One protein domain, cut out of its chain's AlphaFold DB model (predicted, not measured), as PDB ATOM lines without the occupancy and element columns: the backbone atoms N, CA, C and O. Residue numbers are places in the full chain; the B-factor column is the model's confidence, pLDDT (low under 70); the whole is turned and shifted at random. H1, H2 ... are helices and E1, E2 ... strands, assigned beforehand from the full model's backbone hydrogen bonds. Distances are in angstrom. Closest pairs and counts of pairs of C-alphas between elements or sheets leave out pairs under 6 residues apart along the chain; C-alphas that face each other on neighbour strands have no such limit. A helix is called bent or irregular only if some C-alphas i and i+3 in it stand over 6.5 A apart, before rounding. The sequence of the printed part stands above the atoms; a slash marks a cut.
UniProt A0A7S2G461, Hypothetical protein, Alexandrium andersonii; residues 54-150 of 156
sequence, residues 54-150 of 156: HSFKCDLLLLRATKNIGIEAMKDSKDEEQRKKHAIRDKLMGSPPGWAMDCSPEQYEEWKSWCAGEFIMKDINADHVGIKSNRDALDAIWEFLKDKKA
ATOM      1  N   HIS A  54     218.979 213.089 381.594       76.88
ATOM      2  CA  HIS A  54     220.417 213.326 381.620       76.88
ATOM      3  C   HIS A  54     220.742 214.170 382.848       76.88
ATOM      4  O   HIS A  54     220.153 215.229 383.046       76.88
ATOM      5  N   SER A  55     221.685 213.704 383.665       83.69
ATOM      6  CA  SER A  55     222.188 214.461 384.813       83.69
ATOM      7  C   SER A  55     223.707 214.564 384.745       83.69
ATOM      8  O   SER A  55     224.383 213.536 384.615       83.69
ATOM      9  N   PHE A  56     224.249 215.762 384.909       85.81
ATOM     10  CA  PHE A  56     225.675 216.003 385.067       85.81
ATOM     11  C   PHE A  56     226.129 215.506 386.441       85.81
ATOM     12  O   PHE A  56     225.639 215.948 387.480       85.81
ATOM     13  N   LYS A  57     227.082 214.570 386.466       89.62
ATOM     14  CA  LYS A  57     227.682 214.050 387.706       89.62
ATOM     15  C   LYS A  57     228.840 214.935 388.183       89.62
ATOM     16  O   LYS A  57     229.908 214.436 388.521       89.62
ATOM     17  N   CYS A  58     228.640 216.246 388.148       89.94
ATOM     18  CA  CYS A  58     229.618 217.247 388.548       89.94
ATOM     19  C   CYS A  58     228.912 218.523 389.016       89.94
ATOM     20  O   CYS A  58     227.702 218.679 388.829       89.94
ATOM     21  N   ASP A  59     229.691 219.429 389.597       92.31
ATOM     22  CA  ASP A  59     229.261 220.806 389.807       92.31
ATOM     23  C   ASP A  59     229.126 221.524 388.460       92.31
ATOM     24  O   ASP A  59     229.804 221.186 387.483       92.31
ATOM     25  N   LEU A  60     228.285 222.548 388.422       92.88
ATOM     26  CA  LEU A  60     227.966 223.296 387.220       92.88
ATOM     27  C   LEU A  60     228.001 224.807 387.490       92.88
ATOM     28  O   LEU A  60     227.329 225.308 388.388       92.88
ATOM     29  N   LEU A  61     228.751 225.526 386.653       94.50
ATOM     30  CA  LEU A  61     228.704 226.981 386.543       94.50
ATOM     31  C   LEU A  61     227.979 227.356 385.248       94.50
ATOM     32  O   LEU A  61     228.445 227.026 384.157       94.50
ATOM     33  N   LEU A  62     226.872 228.083 385.371       93.69
ATOM     34  CA  LEU A  62     226.115 228.637 384.256       93.69
ATOM     35  C   LEU A  62     226.364 230.144 384.160       93.69
ATOM     36  O   LEU A  62     226.118 230.889 385.108       93.69
ATOM     37  N   LEU A  63     226.835 230.600 383.000       94.81
ATOM     38  CA  LEU A  63     227.052 232.018 382.710       94.81
ATOM     39  C   LEU A  63     225.978 232.511 381.737       94.81
ATOM     40  O   LEU A  63     225.950 232.089 380.580       94.81
ATOM     41  N   ARG A  64     225.098 233.405 382.194       91.25
ATOM     42  CA  ARG A  64     223.971 233.916 381.403       91.25
ATOM     43  C   ARG A  64     224.294 235.298 380.835       91.25
ATOM     44  O   ARG A  64     224.521 236.248 381.578       91.25
ATOM     45  N   ALA A  65     224.316 235.417 379.510       90.06
ATOM     46  CA  ALA A  65     224.561 236.677 378.806       90.06
ATOM     47  C   ALA A  65     223.301 237.563 378.805       90.06
ATOM     48  O   ALA A  65     222.285 237.179 378.226       90.06
ATOM     49  N   THR A  66     223.354 238.753 379.409       87.38
ATOM     50  CA  THR A  66     222.161 239.602 379.601       87.38
ATOM     51  C   THR A  66     221.970 240.705 378.554       87.38
ATOM     52  O   THR A  66     220.872 241.245 378.439       87.38
ATOM     53  N   LYS A  67     222.962 241.036 377.712       85.31
ATOM     54  CA  LYS A  67     222.782 242.098 376.690       85.31
ATOM     55  C   LYS A  67     221.880 241.693 375.525       85.31
ATOM     56  O   LYS A  67     221.374 242.558 374.816       85.31
ATOM     57  N   ASN A  68     221.627 240.398 375.359       69.38
ATOM     58  CA  ASN A  68     220.704 239.897 374.342       69.38
ATOM     59  C   ASN A  68     219.228 240.041 374.734       69.38
ATOM     60  O   ASN A  68     218.368 239.803 373.894       69.38
ATOM     61  N   ILE A  69     218.915 240.486 375.957       62.12
ATOM     62  CA  ILE A  69     217.530 240.673 376.425       62.12
ATOM     63  C   ILE A  69     216.787 241.733 375.583       62.12
ATOM     64  O   ILE A  69     215.563 241.713 375.498       62.12
ATOM     65  N   GLY A  70     217.505 242.605 374.861       59.88
ATOM     66  CA  GLY A  70     216.915 243.542 373.895       59.88
ATOM     67  C   GLY A  70     216.189 242.884 372.710       59.88
ATOM     68  O   GLY A  70     215.422 243.557 372.026       59.88
ATOM     69  N   ILE A  71     216.378 241.578 372.487       63.81
ATOM     70  CA  ILE A  71     215.623 240.780 371.507       63.81
ATOM     71  C   ILE A  71     214.119 240.773 371.827       63.81
ATOM     72  O   ILE A  71     213.308 240.741 370.904       63.81
ATOM     73  N   GLU A  72     213.730 240.932 373.095       65.69
ATOM     74  CA  GLU A  72     212.326 241.070 373.505       65.69
ATOM     75  C   GLU A  72     211.622 242.262 372.850       65.69
ATOM     76  O   GLU A  72     210.420 242.208 372.616       65.69
ATOM     77  N   ALA A  73     212.355 243.316 372.468       67.38
ATOM     78  CA  ALA A  73     211.779 244.448 371.745       67.38
ATOM     79  C   ALA A  73     211.282 244.069 370.334       67.38
ATOM     80  O   ALA A  73     210.509 244.819 369.740       67.38
ATOM     81  N   MET A  74     211.679 242.906 369.795       67.31
ATOM     82  CA  MET A  74     211.177 242.416 368.508       67.31
ATOM     83  C   MET A  74     209.690 242.049 368.555       67.31
ATOM     84  O   MET A  74     209.017 242.170 367.529       67.31
ATOM     85  N   LYS A  75     209.150 241.655 369.719       67.75
ATOM     86  CA  LYS A  75     207.715 241.343 369.859       67.75
ATOM     87  C   LYS A  75     206.838 242.580 369.644       67.75
ATOM     88  O   LYS A  75     205.779 242.496 369.025       67.75
ATOM     89  N   ASP A  76     207.349 243.730 370.078       74.06
ATOM     90  CA  ASP A  76     206.698 245.038 370.018       74.06
ATOM     91  C   ASP A  76     207.215 245.878 368.839       74.06
ATOM     92  O   ASP A  76     207.024 247.098 368.789       74.06
ATOM     93  N   SER A  77     207.881 245.238 367.870       79.12
ATOM     94  CA  SER A  77     208.411 245.933 366.704       79.12
ATOM     95  C   SER A  77     207.290 246.609 365.914       79.12
ATOM     96  O   SER A  77     206.234 246.031 365.647       79.12
ATOM     97  N   LYS A  78     207.538 247.851 365.487       83.38
ATOM     98  CA  LYS A  78     206.639 248.582 364.581       83.38
ATOM     99  C   LYS A  78     206.670 248.021 363.154       83.38
ATOM    100  O   LYS A  78     205.799 248.355 362.357       83.38
ATOM    101  N   ASP A  79     207.647 247.171 362.845       86.44
ATOM    102  CA  ASP A  79     207.789 246.492 361.563       86.44
ATOM    103  C   ASP A  79     206.904 245.229 361.515       86.44
ATOM    104  O   ASP A  79     207.027 244.303 362.323       86.44
ATOM    105  N   GLU A  80     205.978 245.188 360.555       86.06
ATOM    106  CA  GLU A  80     205.066 244.062 360.360       86.06
ATOM    107  C   GLU A  80     205.790 242.765 359.972       86.06
ATOM    108  O   GLU A  80     205.374 241.683 360.399       86.06
ATOM    109  N   GLU A  81     206.879 242.851 359.205       82.69
ATOM    110  CA  GLU A  81     207.647 241.676 358.797       82.69
ATOM    111  C   GLU A  81     208.340 241.043 360.008       82.69
ATOM    112  O   GLU A  81     208.269 239.826 360.201       82.69
ATOM    113  N   GLN A  82     208.921 241.867 360.886       79.06
ATOM    114  CA  GLN A  82     209.542 241.400 362.129       79.06
ATOM    115  C   GLN A  82     208.526 240.733 363.060       79.06
ATOM    116  O   GLN A  82     208.793 239.645 363.573       79.06
ATOM    117  N   ARG A  83     207.326 241.309 363.216       83.81
ATOM    118  CA  ARG A  83     206.258 240.689 364.021       83.81
ATOM    119  C   ARG A  83     205.798 239.348 363.450       83.81
ATOM    120  O   ARG A  83     205.591 238.397 364.203       83.81
ATOM    121  N   LYS A  84     205.660 239.238 362.123       82.88
ATOM    122  CA  LYS A  84     205.318 237.969 361.455       82.88
ATOM    123  C   LYS A  84     206.397 236.910 361.678       82.88
ATOM    124  O   LYS A  84     206.059 235.769 361.991       82.88
ATOM    125  N   LYS A  85     207.676 237.286 361.569       78.75
ATOM    126  CA  LYS A  85     208.813 236.397 361.857       78.75
ATOM    127  C   LYS A  85     208.809 235.945 363.319       78.75
ATOM    128  O   LYS A  85     208.899 234.746 363.575       78.75
ATOM    129  N   HIS A  86     208.599 236.864 364.261       81.56
ATOM    130  CA  HIS A  86     208.470 236.533 365.680       81.56
ATOM    131  C   HIS A  86     207.332 235.535 365.930       81.56
ATOM    132  O   HIS A  86     207.557 234.492 366.524       81.56
ATOM    133  N   ALA A  87     206.129 235.781 365.401       82.50
ATOM    134  CA  ALA A  87     204.973 234.897 365.593       82.50
ATOM    135  C   ALA A  87     205.151 233.485 364.996       82.50
ATOM    136  O   ALA A  87     204.484 232.534 365.415       82.50
ATOM    137  N   ILE A  88     206.008 233.339 363.982       81.12
ATOM    138  CA  ILE A  88     206.406 232.035 363.438       81.12
ATOM    139  C   ILE A  88     207.373 231.340 364.399       81.12
ATOM    140  O   ILE A  88     207.168 230.164 364.707       81.12
ATOM    141  N   ARG A  89     208.389 232.071 364.870       77.94
ATOM    142  CA  ARG A  89     209.454 231.566 365.740       77.94
ATOM    143  C   ARG A  89     208.962 231.222 367.147       77.94
ATOM    144  O   ARG A  89     209.340 230.177 367.652       77.94
ATOM    145  N   ASP A  90     208.070 232.019 367.727       80.88
ATOM    146  CA  ASP A  90     207.449 231.811 369.049       80.88
ATOM    147  C   ASP A  90     206.845 230.405 369.202       80.88
ATOM    148  O   ASP A  90     206.972 229.755 370.229       80.88
ATOM    149  N   LYS A  91     206.285 229.856 368.118       79.00
ATOM    150  CA  LYS A  91     205.702 228.501 368.096       79.00
ATOM    151  C   LYS A  91     206.734 227.372 368.039       79.00
ATOM    152  O   LYS A  91     206.345 226.204 368.035       79.00
ATOM    153  N   LEU A  92     208.003 227.711 367.850       75.19
ATOM    154  CA  LEU A  92     209.116 226.787 367.640       75.19
ATOM    155  C   LEU A  92     210.139 226.839 368.780       75.19
ATOM    156  O   LEU A  92     210.998 225.965 368.830       75.19
ATOM    157  N   MET A  93     210.072 227.847 369.652       77.31
ATOM    158  CA  MET A  93     211.004 228.018 370.766       77.31
ATOM    159  C   MET A  93     210.586 227.188 371.983       77.31
ATOM    160  O   MET A  93     209.424 226.812 372.129       77.31
ATOM    161  N   GLY A  94     211.561 226.884 372.843       74.50
ATOM    162  CA  GLY A  94     211.319 226.215 374.122       74.50
ATOM    163  C   GLY A  94     210.830 227.168 375.214       74.50
ATOM    164  O   GLY A  94     210.338 226.710 376.243       74.50
ATOM    165  N   SER A  95     210.959 228.478 375.003       80.31
ATOM    166  CA  SER A  95     210.504 229.522 375.914       80.31
ATOM    167  C   SER A  95     208.975 229.623 376.001       80.31
ATOM    168  O   SER A  95     208.259 229.158 375.109       80.31
ATOM    169  N   PRO A  96     208.433 230.205 377.091       82.00
ATOM    170  CA  PRO A  96     207.007 230.479 377.186       82.00
ATOM    171  C   PRO A  96     206.527 231.378 376.031       82.00
ATOM    172  O   PRO A  96     207.308 232.179 375.516       82.00
ATOM    173  N   PRO A  97     205.235 231.319 375.661       81.75
ATOM    174  CA  PRO A  97     204.705 232.158 374.591       81.75
ATOM    175  C   PRO A  97     204.955 233.652 374.833       81.75
ATOM    176  O   PRO A  97     204.700 234.166 375.925       81.75
ATOM    177  N   GLY A  98     205.397 234.354 373.793       74.25
ATOM    178  CA  GLY A  98     205.646 235.794 373.809       74.25
ATOM    179  C   GLY A  98     207.069 236.203 374.191       74.25
ATOM    180  O   GLY A  98     207.332 237.405 374.255       74.25
ATOM    181  N   TRP A  99     207.962 235.238 374.416       75.81
ATOM    182  CA  TRP A  99     209.397 235.478 374.538       75.81
ATOM    183  C   TRP A  99     210.049 235.454 373.159       75.81
ATOM    184  O   TRP A  99     209.710 234.635 372.314       75.81
ATOM    185  N   ALA A 100     211.021 236.330 372.939       72.69
ATOM    186  CA  ALA A 100     211.780 236.401 371.697       72.69
ATOM    187  C   ALA A 100     213.086 235.579 371.751       72.69
ATOM    188  O   ALA A 100     213.742 235.377 370.724       72.69
ATOM    189  N   MET A 101     213.474 235.114 372.943       76.38
ATOM    190  CA  MET A 101     214.620 234.228 373.175       76.38
ATOM    191  C   MET A 101     214.222 232.749 373.121       76.38
ATOM    192  O   MET A 101     213.106 232.399 373.491       76.38
ATOM    193  N   ASP A 102     215.159 231.873 372.743       75.56
ATOM    194  CA  ASP A 102     214.911 230.421 372.645       75.56
ATOM    195  C   ASP A 102     214.602 229.768 374.002       75.56
ATOM    196  O   ASP A 102     213.809 228.828 374.058       75.56
ATOM    197  N   CYS A 103     215.184 230.306 375.081       78.44
ATOM    198  CA  CYS A 103     214.909 229.950 376.474       78.44
ATOM    199  C   CYS A 103     214.669 231.229 377.287       78.44
ATOM    200  O   CYS A 103     215.408 232.209 377.127       78.44
ATOM    201  N   SER A 104     213.681 231.221 378.183       80.75
ATOM    202  CA  SER A 104     213.469 232.324 379.120       80.75
ATOM    203  C   SER A 104     214.543 232.328 380.220       80.75
ATOM    204  O   SER A 104     215.150 231.292 380.504       80.75
ATOM    205  N   PRO A 105     214.799 233.480 380.864       79.44
ATOM    206  CA  PRO A 105     215.727 233.593 381.982       79.44
ATOM    207  C   PRO A 105     215.466 232.566 383.092       79.44
ATOM    208  O   PRO A 105     216.418 232.025 383.650       79.44
ATOM    209  N   GLU A 106     214.200 232.279 383.385       82.88
ATOM    210  CA  GLU A 106     213.768 231.366 384.446       82.88
ATOM    211  C   GLU A 106     214.041 229.900 384.097       82.88
ATOM    212  O   GLU A 106     214.358 229.114 384.982       82.88
ATOM    213  N   GLN A 107     213.999 229.526 382.815       84.75
ATOM    214  CA  GLN A 107     214.269 228.148 382.385       84.75
ATOM    215  C   GLN A 107     215.725 227.724 382.620       84.75
ATOM    216  O   GLN A 107     216.013 226.535 382.740       84.75
ATOM    217  N   TYR A 108     216.657 228.674 382.743       86.31
ATOM    218  CA  TYR A 108     218.037 228.357 383.123       86.31
ATOM    219  C   TYR A 108     218.148 227.838 384.566       86.31
ATOM    220  O   TYR A 108     219.071 227.081 384.859       86.31
ATOM    221  N   GLU A 109     217.204 228.168 385.454       87.75
ATOM    222  CA  GLU A 109     217.185 227.649 386.831       87.75
ATOM    223  C   GLU A 109     216.880 226.146 386.879       87.75
ATOM    224  O   GLU A 109     217.299 225.447 387.804       87.75
ATOM    225  N   GLU A 110     216.205 225.606 385.858       85.44
ATOM    226  CA  GLU A 110     215.901 224.174 385.774       85.44
ATOM    227  C   GLU A 110     217.173 223.319 385.712       85.44
ATOM    228  O   GLU A 110     217.172 222.173 386.170       85.44
ATOM    229  N   TRP A 111     218.291 223.889 385.245       86.56
ATOM    230  CA  TRP A 111     219.588 223.212 385.175       86.56
ATOM    231  C   TRP A 111     220.119 222.820 386.553       86.56
ATOM    232  O   TRP A 111     220.871 221.850 386.660       86.56
ATOM    233  N   LYS A 112     219.668 223.488 387.622       89.12
ATOM    234  CA  LYS A 112     219.952 223.076 389.001       89.12
ATOM    235  C   LYS A 112     219.487 221.648 389.283       89.12
ATOM    236  O   LYS A 112     220.139 220.922 390.022       89.12
ATOM    237  N   SER A 113     218.368 221.229 388.690       87.12
ATOM    238  CA  SER A 113     217.867 219.857 388.833       87.12
ATOM    239  C   SER A 113     218.647 218.843 387.987       87.12
ATOM    240  O   SER A 113     218.499 217.636 388.179       87.12
ATOM    241  N   TRP A 114     219.482 219.313 387.053       85.44
ATOM    242  CA  TRP A 114     220.254 218.473 386.135       85.44
ATOM    243  C   TRP A 114     221.682 218.228 386.621       85.44
ATOM    244  O   TRP A 114     222.378 217.417 386.016       85.44
ATOM    245  N   CYS A 115     222.148 218.872 387.691       88.31
ATOM    246  CA  CYS A 115     223.459 218.598 388.275       88.31
ATOM    247  C   CYS A 115     223.339 217.832 389.598       88.31
ATOM    248  O   CYS A 115     222.453 218.078 390.410       88.31
ATOM    249  N   ALA A 116     224.256 216.892 389.823       87.62
ATOM    250  CA  ALA A 116     224.371 216.181 391.098       87.62
ATOM    251  C   ALA A 116     225.205 216.952 392.139       87.62
ATOM    252  O   ALA A 116     225.190 216.590 393.313       87.62
ATOM    253  N   GLY A 117     225.964 217.955 391.691       89.94
ATOM    254  CA  GLY A 117     226.830 218.778 392.524       89.94
ATOM    255  C   GLY A 117     226.261 220.168 392.806       89.94
ATOM    256  O   GLY A 117     225.054 220.403 392.755       89.94
ATOM    257  N   GLU A 118     227.160 221.099 393.096       91.88
ATOM    258  CA  GLU A 118     226.860 222.517 393.259       91.88
ATOM    259  C   GLU A 118     226.419 223.146 391.929       91.88
ATOM    260  O   GLU A 118     227.066 222.957 390.898       91.88
ATOM    261  N   PHE A 119     225.348 223.941 391.964       93.12
ATOM    262  CA  PHE A 119     224.914 224.780 390.847       93.12
ATOM    263  C   PHE A 119     225.133 226.251 391.181       93.12
ATOM    264  O   PHE A 119     224.567 226.755 392.154       93.12
ATOM    265  N   ILE A 120     225.898 226.946 390.343       94.25
ATOM    266  CA  ILE A 120     226.067 228.398 390.413       94.25
ATOM    267  C   ILE A 120     225.617 228.991 389.085       94.25
ATOM    268  O   ILE A 120     226.130 228.624 388.030       94.25
ATOM    269  N   MET A 121     224.708 229.959 389.143       94.50
ATOM    270  CA  MET A 121     224.338 230.778 387.995       94.50
ATOM    271  C   MET A 121     224.829 232.211 388.204       94.50
ATOM    272  O   MET A 121     224.624 232.792 389.270       94.50
ATOM    273  N   LYS A 122     225.486 232.785 387.192       94.62
ATOM    274  CA  LYS A 122     225.933 234.183 387.192       94.62
ATOM    275  C   LYS A 122     225.454 234.901 385.935       94.62
ATOM    276  O   LYS A 122     225.681 234.441 384.815       94.62
ATOM    277  N   ASP A 123     224.848 236.063 386.142       93.38
ATOM    278  CA  ASP A 123     224.503 236.994 385.077       93.38
ATOM    279  C   ASP A 123     225.714 237.820 384.677       93.38
ATOM    280  O   ASP A 123     226.343 238.470 385.510       93.38
ATOM    281  N   ILE A 124     226.019 237.821 383.384       94.81
ATOM    282  CA  ILE A 124     227.138 238.553 382.812       94.81
ATOM    283  C   ILE A 124     226.597 239.600 381.849       94.81
ATOM    284  O   ILE A 124     225.867 239.285 380.904       94.81
ATOM    285  N   ASN A 125     227.015 240.851 382.054       92.69
ATOM    286  CA  ASN A 125     226.678 241.978 381.188       92.69
ATOM    287  C   ASN A 125     227.455 241.929 379.856       92.69
ATOM    288  O   ASN A 125     228.295 242.779 379.544       92.69
ATOM    289  N   ALA A 126     227.170 240.909 379.058       91.69
ATOM    290  CA  ALA A 126     227.719 240.668 377.736       91.69
ATOM    291  C   ALA A 126     226.625 240.129 376.807       91.69
ATOM    292  O   ALA A 126     225.570 239.684 377.264       91.69
ATOM    293  N   ASP A 127     226.864 240.195 375.501       89.12
ATOM    294  CA  ASP A 127     226.082 239.433 374.528       89.12
ATOM    295  C   ASP A 127     226.636 237.999 374.406       89.12
ATOM    296  O   ASP A 127     227.673 237.655 374.982       89.12
ATOM    297  N   HIS A 128     225.933 237.147 373.660       85.12
ATOM    298  CA  HIS A 128     226.307 235.739 373.481       85.12
ATOM    299  C   HIS A 128     227.714 235.533 372.884       85.12
ATOM    300  O   HIS A 128     228.350 234.511 373.138       85.12
ATOM    301  N   VAL A 129     228.222 236.480 372.091       87.44
ATOM    302  CA  VAL A 129     229.561 236.391 371.495       87.44
ATOM    303  C   VAL A 129     230.604 236.937 372.468       87.44
ATOM    304  O   VAL A 129     231.595 236.266 372.760       87.44
ATOM    305  N   GLY A 130     230.358 238.130 373.006       91.44
ATOM    306  CA  GLY A 130     231.258 238.867 373.881       91.44
ATOM    307  C   GLY A 130     231.469 238.224 375.248       91.44
ATOM    308  O   GLY A 130     232.499 238.473 375.871       91.44
ATOM    309  N   ILE A 131     230.558 237.359 375.711       94.50
ATOM    310  CA  ILE A 131     230.712 236.662 376.999       94.50
ATOM    311  C   ILE A 131     231.994 235.820 377.058       94.50
ATOM    312  O   ILE A 131     232.604 235.706 378.115       94.50
ATOM    313  N   LYS A 132     232.463 235.300 375.916       92.56
ATOM    314  CA  LYS A 132     233.662 234.444 375.825       92.56
ATOM    315  C   LYS A 132     234.963 235.173 376.159       92.56
ATOM    316  O   LYS A 132     235.943 234.535 376.527       92.56
ATOM    317  N   SER A 133     234.979 236.493 376.009       95.56
ATOM    318  CA  SER A 133     236.120 237.358 376.319       95.56
ATOM    319  C   SER A 133     235.809 238.351 377.440       95.56
ATOM    320  O   SER A 133     236.604 239.251 377.700       95.56
ATOM    321  N   ASN A 134     234.640 238.240 378.075       97.38
ATOM    322  CA  ASN A 134     234.227 239.142 379.138       97.38
ATOM    323  C   ASN A 134     235.019 238.839 380.418       97.38
ATOM    324  O   ASN A 134     235.150 237.683 380.818       97.38
ATOM    325  N   ARG A 135     235.549 239.883 381.061       97.56
ATOM    326  CA  ARG A 135     236.412 239.721 382.233       97.56
ATOM    327  C   ARG A 135     235.676 239.077 383.412       97.56
ATOM    328  O   ARG A 135     236.204 238.125 383.972       97.56
ATOM    329  N   ASP A 136     234.455 239.512 383.699       96.94
ATOM    330  CA  ASP A 136     233.633 238.979 384.792       96.94
ATOM    331  C   ASP A 136     233.294 237.496 384.571       96.94
ATOM    332  O   ASP A 136     233.317 236.699 385.509       96.94
ATOM    333  N   ALA A 137     233.038 237.099 383.318       96.69
ATOM    334  CA  ALA A 137     232.843 235.696 382.951       96.69
ATOM    335  C   ALA A 137     234.105 234.857 383.203       96.69
ATOM    336  O   ALA A 137     234.026 233.778 383.789       96.69
ATOM    337  N   LEU A 138     235.271 235.349 382.775       96.56
ATOM    338  CA  LEU A 138     236.546 234.652 382.962       96.56
ATOM    339  C   LEU A 138     236.933 234.549 384.444       96.56
ATOM    340  O   LEU A 138     237.375 233.486 384.883       96.56
ATOM    341  N   ASP A 139     236.729 235.615 385.217       96.12
ATOM    342  CA  ASP A 139     236.993 235.625 386.657       96.12
ATOM    343  C   ASP A 139     236.045 234.659 387.391       96.12
ATOM    344  O   ASP A 139     236.501 233.867 388.213       96.12
ATOM    345  N   ALA A 140     234.760 234.603 387.016       95.44
ATOM    346  CA  ALA A 140     233.816 233.619 387.552       95.44
ATOM    347  C   ALA A 140     234.228 232.162 387.273       95.44
ATOM    348  O   ALA A 140     234.109 231.314 388.158       95.44
ATOM    349  N   ILE A 141     234.723 231.865 386.066       94.44
ATOM    350  CA  ILE A 141     235.259 230.536 385.728       94.44
ATOM    351  C   ILE A 141     236.468 230.221 386.608       94.44
ATOM    352  O   ILE A 141     236.565 229.126 387.163       94.44
ATOM    353  N   TRP A 142     237.392 231.173 386.747       93.38
ATOM    354  CA  TRP A 142     238.598 230.977 387.541       93.38
ATOM    355  C   TRP A 142     238.291 230.731 389.021       93.38
ATOM    356  O   TRP A 142     238.852 229.810 389.612       93.38
ATOM    357  N   GLU A 143     237.375 231.507 389.605       92.38
ATOM    358  CA  GLU A 143     236.886 231.310 390.973       92.38
ATOM    359  C   GLU A 143     236.292 229.913 391.160       92.38
ATOM    360  O   GLU A 143     236.699 229.193 392.068       92.38
ATOM    361  N   PHE A 144     235.393 229.499 390.264       92.44
ATOM    362  CA  PHE A 144     234.732 228.196 390.334       92.44
ATOM    363  C   PHE A 144     235.711 227.016 390.239       92.44
ATOM    364  O   PHE A 144     235.501 225.971 390.855       92.44
ATOM    365  N   LEU A 145     236.791 227.177 389.472       91.12
ATOM    366  CA  LEU A 145     237.820 226.152 389.294       91.12
ATOM    367  C   LEU A 145     238.895 226.162 390.384       91.12
ATOM    368  O   LEU A 145     239.630 225.181 390.504       91.12
ATOM    369  N   LYS A 146     239.024 227.245 391.161       86.88
ATOM    370  CA  LYS A 146     240.134 227.447 392.102       86.88
ATOM    371  C   LYS A 146     240.282 226.292 393.092       86.88
ATOM    372  O   LYS A 146     241.405 225.839 393.309       86.88
ATOM    373  N   ASP A 147     239.156 225.793 393.593       75.50
ATOM    374  CA  ASP A 147     239.099 224.734 394.605       75.50
ATOM    375  C   ASP A 147     238.914 223.333 393.992       75.50
ATOM    376  O   ASP A 147     238.899 222.331 394.700       75.50
ATOM    377  N   LYS A 148     238.808 223.250 392.657       80.88
ATOM    378  CA  LYS A 148     238.547 222.014 391.890       80.88
ATOM    379  C   LYS A 148     239.758 221.573 391.070       80.88
ATOM    380  O   LYS A 148     239.643 220.744 390.167       80.88
ATOM    381  N   LYS A 149     240.929 222.148 391.354       74.44
ATOM    382  CA  LYS A 149     242.178 221.799 390.675       74.44
ATOM    383  C   LYS A 149     242.512 220.337 390.943       74.44
ATOM    384  O   LYS A 149     242.467 219.880 392.084       74.44
ATOM    385  N   ALA A 150     242.868 219.616 389.883       72.50
ATOM    386  CA  ALA A 150     243.465 218.300 390.035       72.50
ATOM    387  C   ALA A 150     244.711 218.419 390.934       72.50
ATOM    388  O   ALA A 150     245.422 219.425 390.837       72.50
TER     389      ALA A 150
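AT A GLANCE: This is residues 54 to 150 of the 156 residues of the protein "Hypothetical protein" of Alexandrium andersonii (UniProt A0A7S2G461). Two parallel strands side by side, E1 and E2, make a narrow slab with H3 along one face and H5 along the opposite face, both helices running back against the strands. From the end of E1 an arm of H1 and H2 reaches far out, and the long link of residues 90 to 104 folds back from it to H3. The printed part has 97 residues, with five named helices and two named strands in the order E1 H1 H2 H3 E2 H4 H5; the class is mixed, helices and strands. It is loose, with a radius of gyration of the C-alphas of 16.4 A, and flat, spanning 55 by 30 by 14 A.

IN THESE COORDINATES: Find C-alpha 60 at (227.966, 223.296, 387.220); from there E1, residues 60 to 65, runs 16.2 A. Next come H1, residues 67 to 74, 14.2 A, and H2, residues 80 to 89, 14.3 A. H1 is irregular, but only just: C-alphas 67 and 70 are 6.7 A apart. H3, residues 105 to 114, begins at C-alpha 105 (215.727, 233.593, 381.982) and covers 16.3 A. E2 is residues 119 to 124, 16.1 A, and H4 residues 130 to 133, 5.6 A. H5, residues 135 to 146, runs 16.2 A to C-alpha 146 at (240.134, 227.447, 392.102).

HOW THE PARTS SIT: Look first at E1 and E2, parallel neighbours at 20 degrees, where N 62 and O 120 are 2.8 A apart and N 122 and O 62 2.9 A, within hydrogen-bond range. With H1, H2 and H3 between them they form a strand-helix-strand unit, two parallel neighbour strands joined through helices. The closest C-alphas of H3 and E2 are those of Lys 112 and Phe 119, 5.6 A; H3 and E1 are near each other, with 13 pairs of C-alphas within 10 A. The closest C-alphas of H5 and E2 are those of Ile 124 and Ala 137, 6.4 A. H3 and H5 are apart. H4 and H5 are close but not clearly touching, Ile 131 and Ala 137 having the closest C-alphas, 6.4 A. H1 and H2 only just touch, with 3 pairs of C-alphas within 8 A, closest at Met 74 and Gln 82, 6.7 A; they stand at a steep tilt of 66 degrees, opposite ways. H2 and H5 have every O i to N i+4 pair within hydrogen-bond range; H1 has 0 of 4 and H3 0 of 6, against 4 of 5 and 7 of 7 O i to N i+3 pairs, and H4 is too short for an O i to N i+4 pair.

THE WHOLE: The two C-alphas farthest apart are those of Glu 80 and Ala 150, 54.9 A. The printed part has no cut; the link from H2 to H3 is long, with 15 residues. The mean pLDDT of the printed part is 84.6, and residues 68 to 75 are under 70.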